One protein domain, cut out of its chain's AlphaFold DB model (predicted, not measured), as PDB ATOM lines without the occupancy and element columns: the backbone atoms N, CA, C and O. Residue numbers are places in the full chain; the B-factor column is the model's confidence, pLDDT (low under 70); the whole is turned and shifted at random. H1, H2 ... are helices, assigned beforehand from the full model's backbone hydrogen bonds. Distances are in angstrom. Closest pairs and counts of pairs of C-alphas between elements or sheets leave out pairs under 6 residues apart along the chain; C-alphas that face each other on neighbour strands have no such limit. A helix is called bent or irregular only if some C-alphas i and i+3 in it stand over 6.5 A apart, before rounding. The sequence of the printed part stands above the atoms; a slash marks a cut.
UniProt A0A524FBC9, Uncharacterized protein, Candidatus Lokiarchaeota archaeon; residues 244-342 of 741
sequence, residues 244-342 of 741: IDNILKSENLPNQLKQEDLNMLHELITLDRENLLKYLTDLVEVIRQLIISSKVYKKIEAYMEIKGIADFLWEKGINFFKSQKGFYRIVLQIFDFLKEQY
ATOM      1  N   ILE A 244     -56.900  96.155 136.835       95.62
ATOM      2  CA  ILE A 244     -57.766  96.776 137.852       95.62
ATOM      3  C   ILE A 244     -58.371  98.084 137.337       95.62
ATOM      4  O   ILE A 244     -59.575  98.288 137.476       95.62
ATOM      5  N   ASP A 245     -57.569  98.947 136.718       95.19
ATOM      6  CA  ASP A 245     -58.033 100.229 136.186       95.19
ATOM      7  C   ASP A 245     -59.069 100.034 135.073       95.19
ATOM      8  O   ASP A 245     -60.080 100.735 135.031       95.19
ATOM      9  N   ASN A 246     -58.858  99.046 134.201       94.62
ATOM     10  CA  ASN A 246     -59.809  98.681 133.154       94.62
ATOM     11  C   ASN A 246     -61.097  98.076 133.720       94.62
ATOM     12  O   ASN A 246     -62.171  98.382 133.211       94.62
ATOM     13  N   ILE A 247     -61.019  97.276 134.791       94.06
ATOM     14  CA  ILE A 247     -62.200  96.806 135.529       94.06
ATOM     15  C   ILE A 247     -62.972  98.008 136.073       94.06
ATOM     16  O   ILE A 247     -64.160  98.126 135.799       94.06
ATOM     17  N   LEU A 248     -62.304  98.935 136.770       92.25
ATOM     18  CA  LEU A 248     -62.930 100.134 137.341       92.25
ATOM     19  C   LEU A 248     -63.628 101.004 136.290       92.25
ATOM     20  O   LEU A 248     -64.705 101.530 136.559       92.25
ATOM     21  N   LYS A 249     -63.032 101.139 135.103       93.50
ATOM     22  CA  LYS A 249     -63.584 101.927 133.991       93.50
ATOM     23  C   LYS A 249     -64.571 101.151 133.120       93.50
ATOM     24  O   LYS A 249     -65.290 101.767 132.344       93.50
ATOM     25  N   SER A 250     -64.615  99.823 133.240       90.00
ATOM     26  CA  SER A 250     -65.303  98.935 132.294       90.00
ATOM     27  C   SER A 250     -64.862  99.156 130.833       90.00
ATOM     28  O   SER A 250     -65.664  99.066 129.906       90.00
ATOM     29  N   GLU A 251     -63.573  99.430 130.617       91.75
ATOM     30  CA  GLU A 251     -62.972  99.724 129.306       91.75
ATOM     31  C   GLU A 251     -61.860  98.719 128.979       91.75
ATOM     32  O   GLU A 251     -61.162  98.256 129.872       91.75
ATOM     33  N   ASN A 252     -61.651  98.395 127.696       89.31
ATOM     34  CA  ASN A 252     -60.555  97.518 127.234       89.31
ATOM     35  C   ASN A 252     -60.486  96.147 127.942       89.31
ATOM     36  O   ASN A 252     -59.403  95.585 128.134       89.31
ATOM     37  N   LEU A 253     -61.640  95.606 128.329       90.69
ATOM     38  CA  LEU A 253     -61.775  94.276 128.916       90.69
ATOM     39  C   LEU A 253     -62.230  93.253 127.866       90.69
ATOM     40  O   LEU A 253     -62.854  93.625 126.872       90.69
ATOM     41  N   PRO A 254     -61.976  91.951 128.081       92.12
ATOM     42  CA  PRO A 254     -62.483  90.913 127.196       92.12
ATOM     43  C   PRO A 254     -64.014  90.916 127.131       92.12
ATOM     44  O   PRO A 254     -64.683  90.777 128.154       92.12
ATOM     45  N   ASN A 255     -64.567  90.932 125.915       91.19
ATOM     46  CA  ASN A 255     -66.019  90.875 125.660       91.19
ATOM     47  C   ASN A 255     -66.705  89.616 126.234       91.19
ATOM     48  O   ASN A 255     -67.927  89.522 126.280       91.19
ATOM     49  N   GLN A 256     -65.918  88.614 126.635       92.50
ATOM     50  CA  GLN A 256     -66.390  87.383 127.266       92.50
ATOM     51  C   GLN A 256     -66.812  87.588 128.732       92.50
ATOM     52  O   GLN A 256     -67.497  86.714 129.275       92.50
ATOM     53  N   LEU A 257     -66.405  88.688 129.383       93.19
ATOM     54  CA  LEU A 257     -66.861  89.059 130.726       93.19
ATOM     55  C   LEU A 257     -68.290  89.611 130.648       93.19
ATOM     56  O   LEU A 257     -68.574  90.559 129.922       93.19
ATOM     57  N   LYS A 258     -69.207  88.998 131.399       94.44
ATOM     58  CA  LYS A 258     -70.595  89.452 131.545       94.44
ATOM     59  C   LYS A 258     -70.674  90.539 132.612       94.44
ATOM     60  O   LYS A 258     -69.811  90.621 133.481       94.44
ATOM     61  N   GLN A 259     -71.774  91.290 132.627       92.06
ATOM     62  CA  GLN A 259     -72.014  92.304 133.658       92.06
ATOM     63  C   GLN A 259     -71.945  91.733 135.086       92.06
ATOM     64  O   GLN A 259     -71.408  92.375 135.980       92.06
ATOM     65  N   GLU A 260     -72.431  90.508 135.297       91.56
ATOM     66  CA  GLU A 260     -72.328  89.805 136.587       91.56
ATOM     67  C   GLU A 260     -70.869  89.570 137.013       91.56
ATOM     68  O   GLU A 260     -70.543  89.704 138.192       91.56
ATOM     69  N   ASP A 261     -69.981  89.274 136.055       92.38
ATOM     70  CA  ASP A 261     -68.550  89.083 136.311       92.38
ATOM     71  C   ASP A 261     -67.883  90.412 136.696       92.38
ATOM     72  O   ASP A 261     -67.089  90.463 137.634       92.38
ATOM     73  N   LEU A 262     -68.231  91.495 135.991       92.75
ATOM     74  CA  LEU A 262     -67.729  92.841 136.278       92.75
ATOM     75  C   LEU A 262     -68.191  93.324 137.652       92.75
ATOM     76  O   LEU A 262     -67.373  93.800 138.432       92.75
ATOM     77  N   ASN A 263     -69.469  93.133 137.986       90.31
ATOM     78  CA  ASN A 263     -70.011  93.486 139.298       90.31
ATOM     79  C   ASN A 263     -69.268  92.751 140.424       90.31
ATOM     80  O   ASN A 263     -68.905  93.371 141.421       90.31
ATOM     81  N   MET A 264     -68.974  91.459 140.238       89.62
ATOM     82  CA  MET A 264     -68.188  90.670 141.191       89.62
ATOM     83  C   MET A 264     -66.758  91.205 141.344       89.62
ATOM     84  O   MET A 264     -66.244  91.293 142.457       89.62
ATOM     85  N   LEU A 265     -66.100  91.580 140.245       91.62
ATOM     86  CA  LEU A 265     -64.759  92.164 140.295       91.62
ATOM     87  C   LEU A 265     -64.758  93.550 140.958       91.62
ATOM     88  O   LEU A 265     -63.872  93.826 141.762       91.62
ATOM     89  N   HIS A 266     -65.754  94.397 140.688       91.31
ATOM     90  CA  HIS A 266     -65.922  95.687 141.366       91.31
ATOM     91  C   HIS A 266     -66.136  95.527 142.871       91.31
ATOM     92  O   HIS A 266     -65.549  96.272 143.659       91.31
ATOM     93  N   GLU A 267     -66.944  94.547 143.278       87.38
ATOM     94  CA  GLU A 267     -67.152  94.218 144.686       87.38
ATOM     95  C   GLU A 267     -65.827  93.812 145.343       87.38
ATOM     96  O   GLU A 267     -65.471  94.355 146.385       87.38
ATOM     97  N   LEU A 268     -65.034  92.954 144.693       86.44
ATOM     98  CA  LEU A 268     -63.713  92.552 145.187       86.44
ATOM     99  C   LEU A 268     -62.728  93.725 145.286       86.44
ATOM    100  O   LEU A 268     -62.000  93.810 146.269       86.44
ATOM    101  N   ILE A 269     -62.722  94.648 144.317       89.88
ATOM    102  CA  ILE A 269     -61.891  95.862 144.383       89.88
ATOM    103  C   ILE A 269     -62.306  96.742 145.566       89.88
ATOM    104  O   ILE A 269     -61.451  97.295 146.250       89.88
ATOM    105  N   THR A 270     -63.611  96.882 145.801       86.81
ATOM    106  CA  THR A 270     -64.148  97.749 146.860       86.81
ATOM    107  C   THR A 270     -63.903  97.162 148.246       86.81
ATOM    108  O   THR A 270     -63.590  97.898 149.178       86.81
ATOM    109  N   LEU A 271     -64.047  95.842 148.384       85.00
ATOM    110  CA  LEU A 271     -63.845  95.136 149.645       85.00
ATOM    111  C   LEU A 271     -62.363  94.997 149.998       85.00
ATOM    112  O   LEU A 271     -62.012  95.143 151.166       85.00
ATOM    113  N   ASP A 272     -61.519  94.665 149.017       83.38
ATOM    114  CA  ASP A 272     -60.142  94.241 149.271       83.38
ATOM    115  C   ASP A 272     -59.237  94.385 148.031       83.38
ATOM    116  O   ASP A 272     -58.790  93.416 147.398       83.38
ATOM    117  N   ARG A 273     -58.976  95.642 147.654       88.00
ATOM    118  CA  ARG A 273     -58.146  95.987 146.490       88.00
ATOM    119  C   ARG A 273     -56.750  95.372 146.555       88.00
ATOM    120  O   ARG A 273     -56.238  94.946 145.521       88.00
ATOM    121  N   GLU A 274     -56.128  95.350 147.731       87.44
ATOM    122  CA  GLU A 274     -54.755  94.864 147.904       87.44
ATOM    123  C   GLU A 274     -54.654  93.363 147.634       87.44
ATOM    124  O   GLU A 274     -53.798  92.933 146.854       87.44
ATOM    125  N   ASN A 275     -55.575  92.559 148.178       87.44
ATOM    126  CA  ASN A 275     -55.567  91.125 147.911       87.44
ATOM    127  C   ASN A 275     -55.918  90.805 146.458       87.44
ATOM    128  O   ASN A 275     -55.325  89.888 145.884       87.44
ATOM    129  N   LEU A 276     -56.817  91.566 145.823       91.12
ATOM    130  CA  LEU A 276     -57.071  91.400 144.391       91.12
ATOM    131  C   LEU A 276     -55.849  91.784 143.543       91.12
ATOM    132  O   LEU A 276     -55.522  91.070 142.594       91.12
ATOM    133  N   LEU A 277     -55.144  92.865 143.887       93.94
ATOM    134  CA  LEU A 277     -53.912  93.271 143.209       93.94
ATOM    135  C   LEU A 277     -52.837  92.188 143.320       93.94
ATOM    136  O   LEU A 277     -52.246  91.813 142.304       93.94
ATOM    137  N   LYS A 278     -52.622  91.629 144.518       93.69
ATOM    138  CA  LYS A 278     -51.710  90.493 144.691       93.69
ATOM    139  C   LYS A 278     -52.180  89.282 143.887       93.69
ATOM    140  O   LYS A 278     -51.363  88.662 143.217       93.69
ATOM    141  N   TYR A 279     -53.470  88.949 143.913       94.56
ATOM    142  CA  TYR A 279     -54.014  87.825 143.147       94.56
ATOM    143  C   TYR A 279     -53.739  87.971 141.645       94.56
ATOM    144  O   TYR A 279     -53.286  87.025 141.004       94.56
ATOM    145  N   LEU A 280     -53.986  89.155 141.079       96.31
ATOM    146  CA  LEU A 280     -53.720  89.437 139.669       96.31
ATOM    147  C   LEU A 280     -52.220  89.435 139.363       96.31
ATOM    148  O   LEU A 280     -51.826  88.923 138.322       96.31
ATOM    149  N   THR A 281     -51.384  89.924 140.277       97.19
ATOM    150  CA  THR A 281     -49.920  89.855 140.140       97.19
ATOM    151  C   THR A 281     -49.441  88.401 140.116       97.19
ATOM    152  O   THR A 281     -48.746  88.004 139.182       97.19
ATOM    153  N   ASP A 282     -49.890  87.572 141.067       97.00
ATOM    154  CA  ASP A 282     -49.643  86.125 141.088       97.00
ATOM    155  C   ASP A 282     -50.122  85.467 139.774       97.00
ATOM    156  O   ASP A 282     -49.480  84.548 139.261       97.00
ATOM    157  N   LEU A 283     -51.239  85.937 139.201       97.56
ATOM    158  CA  LEU A 283     -51.822  85.374 137.979       97.56
ATOM    159  C   LEU A 283     -50.964  85.689 136.758       97.56
ATOM    160  O   LEU A 283     -50.692  84.795 135.954       97.56
ATOM    161  N   VAL A 284     -50.508  86.935 136.645       97.69
ATOM    162  CA  VAL A 284     -49.572  87.354 135.599       97.69
ATOM    163  C   VAL A 284     -48.281  86.549 135.695       97.69
ATOM    164  O   VAL A 284     -47.814  86.032 134.681       97.69
ATOM    165  N   GLU A 285     -47.756  86.350 136.903       97.25
ATOM    166  CA  GLU A 285     -46.551  85.556 137.132       97.25
ATOM    167  C   GLU A 285     -46.706  84.085 136.737       97.25
ATOM    168  O   GLU A 285     -45.842  83.525 136.054       97.25
ATOM    169  N   VAL A 286     -47.828  83.458 137.100       97.81
ATOM    170  CA  VAL A 286     -48.148  82.089 136.675       97.81
ATOM    171  C   VAL A 286     -48.178  81.999 135.151       97.81
ATOM    172  O   VAL A 286     -47.539  81.118 134.580       97.81
ATOM    173  N   ILE A 287     -48.872  82.911 134.469       97.81
ATOM    174  CA  ILE A 287     -49.011  82.876 133.006       97.81
ATOM    175  C   ILE A 287     -47.667  83.132 132.326       97.81
ATOM    176  O   ILE A 287     -47.298  82.398 131.408       97.81
ATOM    177  N   ARG A 288     -46.896  84.105 132.819       96.19
ATOM    178  CA  ARG A 288     -45.533  84.395 132.364       96.19
ATOM    179  C   ARG A 288     -44.656  83.151 132.449       96.19
ATOM    180  O   ARG A 288     -44.037  82.764 131.457       96.19
ATOM    181  N   GLN A 289     -44.653  82.480 133.597       96.19
ATOM    182  CA  GLN A 289     -43.861  81.273 133.791       96.19
ATOM    183  C   GLN A 289     -44.333  80.120 132.897       96.19
ATOM    184  O   GLN A 289     -43.505  79.406 132.336       96.19
ATOM    185  N   LEU A 290     -45.645  79.948 132.710       96.94
ATOM    186  CA  LEU A 290     -46.182  78.943 131.793       96.94
ATOM    187  C   LEU A 290     -45.767  79.219 130.340       96.94
ATOM    188  O   LEU A 290     -45.436  78.271 129.630       96.94
ATOM    189  N   ILE A 291     -45.728  80.481 129.897       95.81
ATOM    190  CA  ILE A 291     -45.245  80.869 128.560       95.81
ATOM    191  C   ILE A 291     -43.758  80.540 128.412       95.81
ATOM    192  O   ILE A 291     -43.376  79.867 127.452       95.81
ATOM    193  N   ILE A 292     -42.925  80.982 129.360       94.44
ATOM    194  CA  ILE A 292     -41.471  80.767 129.335       94.44
ATOM    195  C   ILE A 292     -41.164  79.270 129.319       94.44
ATOM    196  O   ILE A 292     -40.525  78.781 128.384       94.44
ATOM    197  N   SER A 293     -41.702  78.521 130.285       95.12
ATOM    198  CA  SER A 293     -41.531  77.072 130.340       95.12
ATOM    199  C   SER A 293     -42.034  76.418 129.051       95.12
ATOM    200  O   SER A 293     -41.372  75.529 128.530       95.12
ATOM    201  N   SER A 294     -43.152  76.863 128.471       95.38
ATOM    202  CA  SER A 294     -43.687  76.259 127.240       95.38
ATOM    203  C   SER A 294     -42.753  76.428 126.056       95.38
ATOM    204  O   SER A 294     -42.515  75.457 125.339       95.38
ATOM    205  N   LYS A 295     -42.171  77.621 125.889       93.81
ATOM    206  CA  LYS A 295     -41.169  77.887 124.852       93.81
ATOM    207  C   LYS A 295     -39.969  76.950 125.014       93.81
ATOM    208  O   LYS A 295     -39.557  76.319 124.043       93.81
ATOM    209  N   VAL A 296     -39.451  76.794 126.234       94.19
ATOM    210  CA  VAL A 296     -38.274  75.945 126.481       94.19
ATOM    211  C   VAL A 296     -38.591  74.455 126.317       94.19
ATOM    212  O   VAL A 296     -37.875  73.758 125.602       94.19
ATOM    213  N   TYR A 297     -39.686  73.961 126.901       94.81
ATOM    214  CA  TYR A 297     -40.109  72.561 126.768       94.81
ATOM    215  C   TYR A 297     -40.414  72.180 125.312       94.81
ATOM    216  O   TYR A 297     -40.137  71.050 124.917       94.81
ATOM    217  N   LYS A 298     -40.918  73.114 124.494       93.50
ATOM    218  CA  LYS A 298     -41.073  72.901 123.048       93.50
ATOM    219  C   LYS A 298     -39.746  72.796 122.310       93.50
ATOM    220  O   LYS A 298     -39.618  71.898 121.488       93.50
ATOM    221  N   LYS A 299     -38.755  73.642 122.625       93.50
ATOM    222  CA  LYS A 299     -37.412  73.572 122.010       93.50
ATOM    223  C   LYS A 299     -36.748  72.203 122.190       93.50
ATOM    224  O   LYS A 299     -36.034  71.755 121.303       93.50
ATOM    225  N   ILE A 300     -36.981  71.551 123.330       93.62
ATOM    226  CA  ILE A 300     -36.443  70.213 123.638       93.62
ATOM    227  C   ILE A 300     -37.449  69.089 123.351       93.62
ATOM    228  O   ILE A 300     -37.192  67.943 123.702       93.62
ATOM    229  N   GLU A 301     -38.612  69.415 122.780       92.31
ATOM    230  CA  GLU A 301     -39.696  68.480 122.456       92.31
ATOM    231  C   GLU A 301     -40.149  67.602 123.641       92.31
ATOM    232  O   GLU A 301     -40.470  66.422 123.485       92.31
ATOM    233  N   ALA A 302     -40.149  68.148 124.858       92.38
ATOM    234  CA  ALA A 302     -40.472  67.418 126.080       92.38
ATOM    235  C   ALA A 302     -41.895  67.701 126.580       92.38
ATOM    236  O   ALA A 302     -42.448  68.789 126.405       92.38
ATOM    237  N   TYR A 303     -42.468  66.722 127.284       92.12
ATOM    238  CA  TYR A 303     -43.707  66.931 128.028       92.12
ATOM    239  C   TYR A 303     -43.469  67.839 129.233       92.12
ATOM    240  O   TYR A 303     -42.492  67.681 129.971       92.12
ATOM    241  N   MET A 304     -44.402  68.754 129.476       92.88
ATOM    242  CA  MET A 304     -44.345  69.656 130.621       92.88
ATOM    243  C   MET A 304     -45.005  69.030 131.856       92.88
ATOM    244  O   MET A 304     -46.149  68.573 131.797       92.88
ATOM    245  N   GLU A 305     -44.296  69.050 132.987       92.31
ATOM    246  CA  GLU A 305     -44.835  68.701 134.303       92.31
ATOM    247  C   GLU A 305     -45.253  69.975 135.050       92.31
ATOM    248  O   GLU A 305     -44.424  70.747 135.529       92.31
ATOM    249  N   ILE A 306     -46.564  70.172 135.200       94.19
ATOM    250  CA  ILE A 306     -47.124  71.358 135.869       94.19
ATOM    251  C   ILE A 306     -46.768  71.411 137.353       94.19
ATOM    252  O   ILE A 306     -46.634  72.492 137.921       94.19
ATOM    253  N   LYS A 307     -46.588  70.250 137.989       92.25
ATOM    254  CA  LYS A 307     -46.248  70.185 139.408       92.25
ATOM    255  C   LYS A 307     -44.911  70.871 139.696       92.25
ATOM    256  O   LYS A 307     -44.862  71.684 140.607       92.25
ATOM    257  N   GLY A 308     -43.881  70.611 138.887       90.44
ATOM    258  CA  GLY A 308     -42.572  71.251 139.052       90.44
ATOM    259  C   GLY A 308     -42.639  72.776 138.925       90.44
ATOM    260  O   GLY A 308     -42.037  73.481 139.727       90.44
ATOM    261  N   ILE A 309     -43.442  73.284 137.984       93.69
ATOM    262  CA  ILE A 309     -43.661  74.729 137.810       93.69
ATOM    263  C   ILE A 309     -44.412  75.321 139.008       93.69
ATOM    264  O   ILE A 309     -44.050  76.385 139.502       93.69
ATOM    265  N   ALA A 310     -45.454  74.639 139.490       95.00
ATOM    266  CA  ALA A 310     -46.208  75.086 140.655       95.00
ATOM    267  C   ALA A 310     -45.343  75.096 141.925       95.00
ATOM    268  O   ALA A 310     -45.407  76.050 142.689       95.00
ATOM    269  N   ASP A 311     -44.508  74.080 142.139       92.44
ATOM    270  CA  ASP A 311     -43.596  74.036 143.286       92.44
ATOM    271  C   ASP A 311     -42.565  75.184 143.212       92.44
ATOM    272  O   ASP A 311     -42.373  75.894 144.197       92.44
ATOM    273  N   PHE A 312     -42.005  75.467 142.029       92.81
ATOM    274  CA  PHE A 312     -41.102  76.607 141.806       92.81
ATOM    275  C   PHE A 312     -41.756  77.969 142.091       92.81
ATOM    276  O   PHE A 312     -41.163  78.832 142.734       92.81
ATOM    277  N   LEU A 313     -42.987  78.186 141.619       94.69
ATOM    278  CA  LEU A 313     -43.721  79.435 141.861       94.69
ATOM    279  C   LEU A 313     -44.108  79.583 143.339       94.69
ATOM    280  O   LEU A 313     -44.023  80.678 143.894       94.69
ATOM    281  N   TRP A 314     -44.463  78.476 143.988       94.81
ATOM    282  CA  TRP A 314     -44.769  78.442 145.414       94.81
ATOM    283  C   TRP A 314     -43.571  78.874 146.266       94.81
ATOM    284  O   TRP A 314     -43.728  79.694 147.170       94.81
ATOM    285  N   GLU A 315     -42.369  78.382 145.951       92.00
ATOM    286  CA  GLU A 315     -41.117  78.790 146.610       92.00
ATOM    287  C   GLU A 315     -40.815  80.288 146.438       92.00
ATOM    288  O   GLU A 315     -40.179  80.890 147.302       92.00
ATOM    289  N   LYS A 316     -41.330  80.918 145.374       90.88
ATOM    290  CA  LYS A 316     -41.256  82.370 145.141       90.88
ATOM    291  C   LYS A 316     -42.364  83.180 145.832       90.88
ATOM    292  O   LYS A 316     -42.450  84.385 145.620       90.88
ATOM    293  N   GLY A 317     -43.222  82.552 146.639       90.62
ATOM    294  CA  GLY A 317     -44.321  83.227 147.343       90.62
ATOM    295  C   GLY A 317     -45.580  83.472 146.497       90.62
ATOM    296  O   GLY A 317     -46.511  84.143 146.954       90.62
ATOM    297  N   ILE A 318     -45.643  82.905 145.289       95.44
ATOM    298  CA  ILE A 318     -46.808  82.973 144.397       95.44
ATOM    299  C   ILE A 318     -47.724  81.802 144.746       95.44
ATOM    300  O   ILE A 318     -47.339  80.641 144.608       95.44
ATOM    301  N   ASN A 319     -48.928  82.083 145.250       93.06
ATOM    302  CA  ASN A 319     -49.765  81.035 145.846       93.06
ATOM    303  C   ASN A 319     -51.281  81.248 145.735       93.06
ATOM    304  O   ASN A 319     -52.036  80.364 146.153       93.06
ATOM    305  N   PHE A 320     -51.753  82.376 145.185       91.62
ATOM    306  CA  PHE A 320     -53.182  82.725 145.114       91.62
ATOM    307  C   PHE A 320     -53.915  82.658 146.464       91.62
ATOM    308  O   PHE A 320     -55.122  82.400 146.509       91.62
ATOM    309  N   PHE A 321     -53.192  82.820 147.574       86.94
ATOM    310  CA  PHE A 321     -53.704  82.618 148.930       86.94
ATOM    311  C   PHE A 321     -54.326  81.226 149.151       86.94
ATOM    312  O   PHE A 321     -55.268  81.055 149.928       86.94
ATOM    313  N   LYS A 322     -53.849  80.207 148.430       86.62
ATOM    314  CA  LYS A 322     -54.284  78.813 148.582       86.62
ATOM    315  C   LYS A 322     -53.216  77.994 149.285       86.62
ATOM    316  O   LYS A 322     -52.064  78.384 149.358       86.62
ATOM    317  N   SER A 323     -53.596  76.807 149.758       86.94
ATOM    318  CA  SER A 323     -52.616  75.770 150.100       86.94
ATOM    319  C   SER A 323     -51.884  75.294 148.844       86.94
ATOM    320  O   SER A 323     -52.441  75.373 147.750       86.94
ATOM    321  N   GLN A 324     -50.695  74.705 148.985       88.06
ATOM    322  CA  GLN A 324     -49.890  74.226 147.849       88.06
ATOM    323  C   GLN A 324     -50.680  73.301 146.909       88.06
ATOM    324  O   GLN A 324     -50.636  73.436 145.688       88.06
ATOM    325  N   LYS A 325     -51.504  72.407 147.470       90.25
ATOM    326  CA  LYS A 325     -52.395  71.533 146.690       90.25
ATOM    327  C   LYS A 325     -53.475  72.313 145.933       90.25
ATOM    328  O   LYS A 325     -53.847  71.916 144.829       90.25
ATOM    329  N   GLY A 326     -54.023  73.364 146.541       90.44
ATOM    330  CA  GLY A 326     -54.988  74.258 145.904       90.44
ATOM    331  C   GLY A 326     -54.345  75.076 144.787       90.44
ATOM    332  O   GLY A 326     -54.865  75.082 143.676       90.44
ATOM    333  N   PHE A 327     -53.180  75.664 145.054       93.81
ATOM    334  CA  PHE A 327     -52.386  76.408 144.083       93.81
ATOM    335  C   PHE A 327     -52.039  75.555 142.858       93.81
ATOM    336  O   PHE A 327     -52.397  75.917 141.742       93.81
ATOM    337  N   TYR A 328     -51.483  74.356 143.064       95.12
ATOM    338  CA  TYR A 328     -51.202  73.403 141.985       95.12
ATOM    339  C   TYR A 328     -52.429  73.124 141.101       95.12
ATOM    340  O   TYR A 328     -52.325  73.110 139.875       95.12
ATOM    341  N   ARG A 329     -53.611  72.928 141.704       94.62
ATOM    342  CA  ARG A 329     -54.856  72.707 140.949       94.62
ATOM    343  C   ARG A 329     -55.239  73.916 140.101       94.62
ATOM    344  O   ARG A 329     -55.715  73.720 138.989       94.62
ATOM    345  N   ILE A 330     -55.039  75.131 140.610       95.69
ATOM    346  CA  ILE A 330     -55.314  76.363 139.865       95.69
ATOM    347  C   ILE A 330     -54.343  76.496 138.689       95.69
ATOM    348  O   ILE A 330     -54.799  76.680 137.565       95.69
ATOM    349  N   VAL A 331     -53.035  76.322 138.910       97.31
ATOM    350  CA  VAL A 331     -52.023  76.376 137.836       97.31
ATOM    351  C   VAL A 331     -52.327  75.343 136.745       97.31
ATOM    352  O   VAL A 331     -52.281  75.664 135.560       97.31
ATOM    353  N   LEU A 332     -52.714  74.121 137.130       95.88
ATOM    354  CA  LEU A 332     -53.129  73.079 136.187       95.88
ATOM    355  C   LEU A 332     -54.364  73.478 135.371       95.88
ATOM    356  O   LEU A 332     -54.382  73.264 134.164       95.88
ATOM    357  N   GLN A 333     -55.377  74.074 136.005       96.12
ATOM    358  CA  GLN A 333     -56.580  74.549 135.312       96.12
ATOM    359  C   GLN A 333     -56.267  75.679 134.327       96.12
ATOM    360  O   GLN A 333     -56.791  75.669 133.217       96.12
ATOM    361  N   ILE A 334     -55.403  76.622 134.717       97.88
ATOM    362  CA  ILE A 334     -54.952  77.716 133.847       97.88
ATOM    363  C   ILE A 334     -54.208  77.145 132.639       97.88
ATOM    364  O   ILE A 334     -54.526  77.499 131.509       97.88
ATOM    365  N   PHE A 335     -53.257  76.233 132.861       97.50
ATOM    366  CA  PHE A 335     -52.524  75.586 131.774       97.50
ATOM    367  C   PHE A 335     -53.459  74.838 130.818       97.50
ATOM    368  O   PHE A 335     -53.343  75.001 129.607       97.50
ATOM    369  N   ASP A 336     -54.385  74.032 131.344       96.50
ATOM    370  CA  ASP A 336     -55.307  73.241 130.522       96.50
ATOM    371  C   ASP A 336     -56.193  74.133 129.653       96.50
ATOM    372  O   ASP A 336     -56.333  73.877 128.457       96.50
ATOM    373  N   PHE A 337     -56.716  75.214 130.234       97.50
ATOM    374  CA  PHE A 337     -57.508  76.199 129.513       97.50
ATOM    375  C   PHE A 337     -56.685  76.919 128.435       97.50
ATOM    376  O   PHE A 337     -57.091  76.966 127.276       97.50
ATOM    377  N   LEU A 338     -55.499  77.434 128.773       97.56
ATOM    378  CA  LEU A 338     -54.646  78.131 127.805       97.56
ATOM    379  C   LEU A 338     -54.153  77.204 126.690       97.56
ATOM    380  O   LEU A 338     -54.052  77.629 125.544       97.56
ATOM    381  N   LYS A 339     -53.884  75.931 126.984       96.81
ATOM    382  CA  LYS A 339     -53.515  74.943 125.970       96.81
ATOM    383  C   LYS A 339     -54.653  74.663 124.990       96.81
ATOM    384  O   LYS A 339     -54.381  74.463 123.811       96.81
ATOM    385  N   GLU A 340     -55.898  74.629 125.461       96.88
ATOM    386  CA  GLU A 340     -57.073  74.477 124.597       96.88
ATOM    387  C   GLU A 340     -57.210  75.662 123.631       96.88
ATOM    388  O   GLU A 340     -57.484  75.460 122.451       96.88
ATOM    389  N   GLN A 341     -56.949  76.883 124.110       96.81
ATOM    390  CA  GLN A 341     -57.016  78.096 123.288       96.81
ATOM    391  C   GLN A 341     -55.799  78.269 122.359       96.81
ATOM    392  O   GLN A 341     -55.936  78.780 121.250       96.81
ATOM    393  N   TYR A 342     -54.608  77.838 122.791       96.56
ATOM    394  CA  TYR A 342     -53.335  78.037 122.082       96.56
ATOM    395  C   TYR A 342     -52.514  76.734 121.995       96.56
ATOM    396  O   TYR A 342     -51.407  76.656 122.553       96.56
TER     397      TYR A 342
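What this domain is: This is residues 244 to 342 of the 741 residues of an uncharacterized protein of Candidatus Lokiarchaeota archaeon (UniProt A0A524FBC9). One long helix, H2, bends near one end into a short arm, H2a, and a long arm, H2b, which makes most of the length of the domain. The small helix H1 packs on H2a at one end, while H3 and H4, a crossed pair packed on each other, meet H2b at residues 286 to 290, well away from H1 and H2a. The printed part has 99 residues with four named helices, in the order H1, H2, H3, H4, and no named strand; the class is all helix. It is only just loose, close to compact, with a radius of gyration of the C-alphas of 15.2 A, and its outline is elongated, spanning 43 by 28 by 18 A.

How they stand to each other: Start at H1, residues 244 to 249, and look from Leu 248 to His 266 in H2a, residues 259 to 271: these closest C-alphas are 6.7 A apart, and the two touch at a steep tilt of 60 degrees, opposite ways. By its hydrogen bonds H2, residues 259 to 299, was assigned as one helix, but it is bent: C-alphas 271 and 274 are 9.3 A apart. H2b, residues 274 to 299, stands at a steep tilt of 62 degrees to H2a. H1 and H2b are close but not clearly touching, their closest C-alphas, Ile 244 and Leu 277, being 7.5 A apart. Farther along, with residues 286 to 290 alone, H2b only just touches H3, residues 306 to 315, with 3 pairs of C-alphas within 8 A; the closest, Val 286 and Leu 313, are 7.3 A apart, at a steep tilt of 46 degrees. With the same residues H2b only just touches residues 331 to 335 of H4, residues 324 to 341, again with 3 pairs; the closest C-alphas are Val 286 and Val 331, 7.0 A. H3 and H4 touch with 12 pairs, the closest C-alphas being Ala 310 and Tyr 328 at 5.4 A, at a steep tilt of 50 degrees, opposite ways. H1 and H2a are both apart from H3 and H4. In H1, H2a, H2b, H3 and H4 every O i to N i+4 pair is within hydrogen-bond range.

Where its parts are: Find C-alpha 244 at (-57.766, 96.776, 137.852), where H1 begins. H2a runs 18.2 A; from C-alpha 274 at (-54.755, 94.864, 147.904) H2b runs 37.7 A. H3 covers 14.4 A, and H4 runs 25.9 A to C-alpha 341 at (-57.016, 78.096, 123.288).

The domain as a whole: The C-alphas farthest apart, Thr 270 and Ile 300, are 45.4 A apart. The printed part has no cut, its three links are short, and no printed residue has a pLDDT under 70.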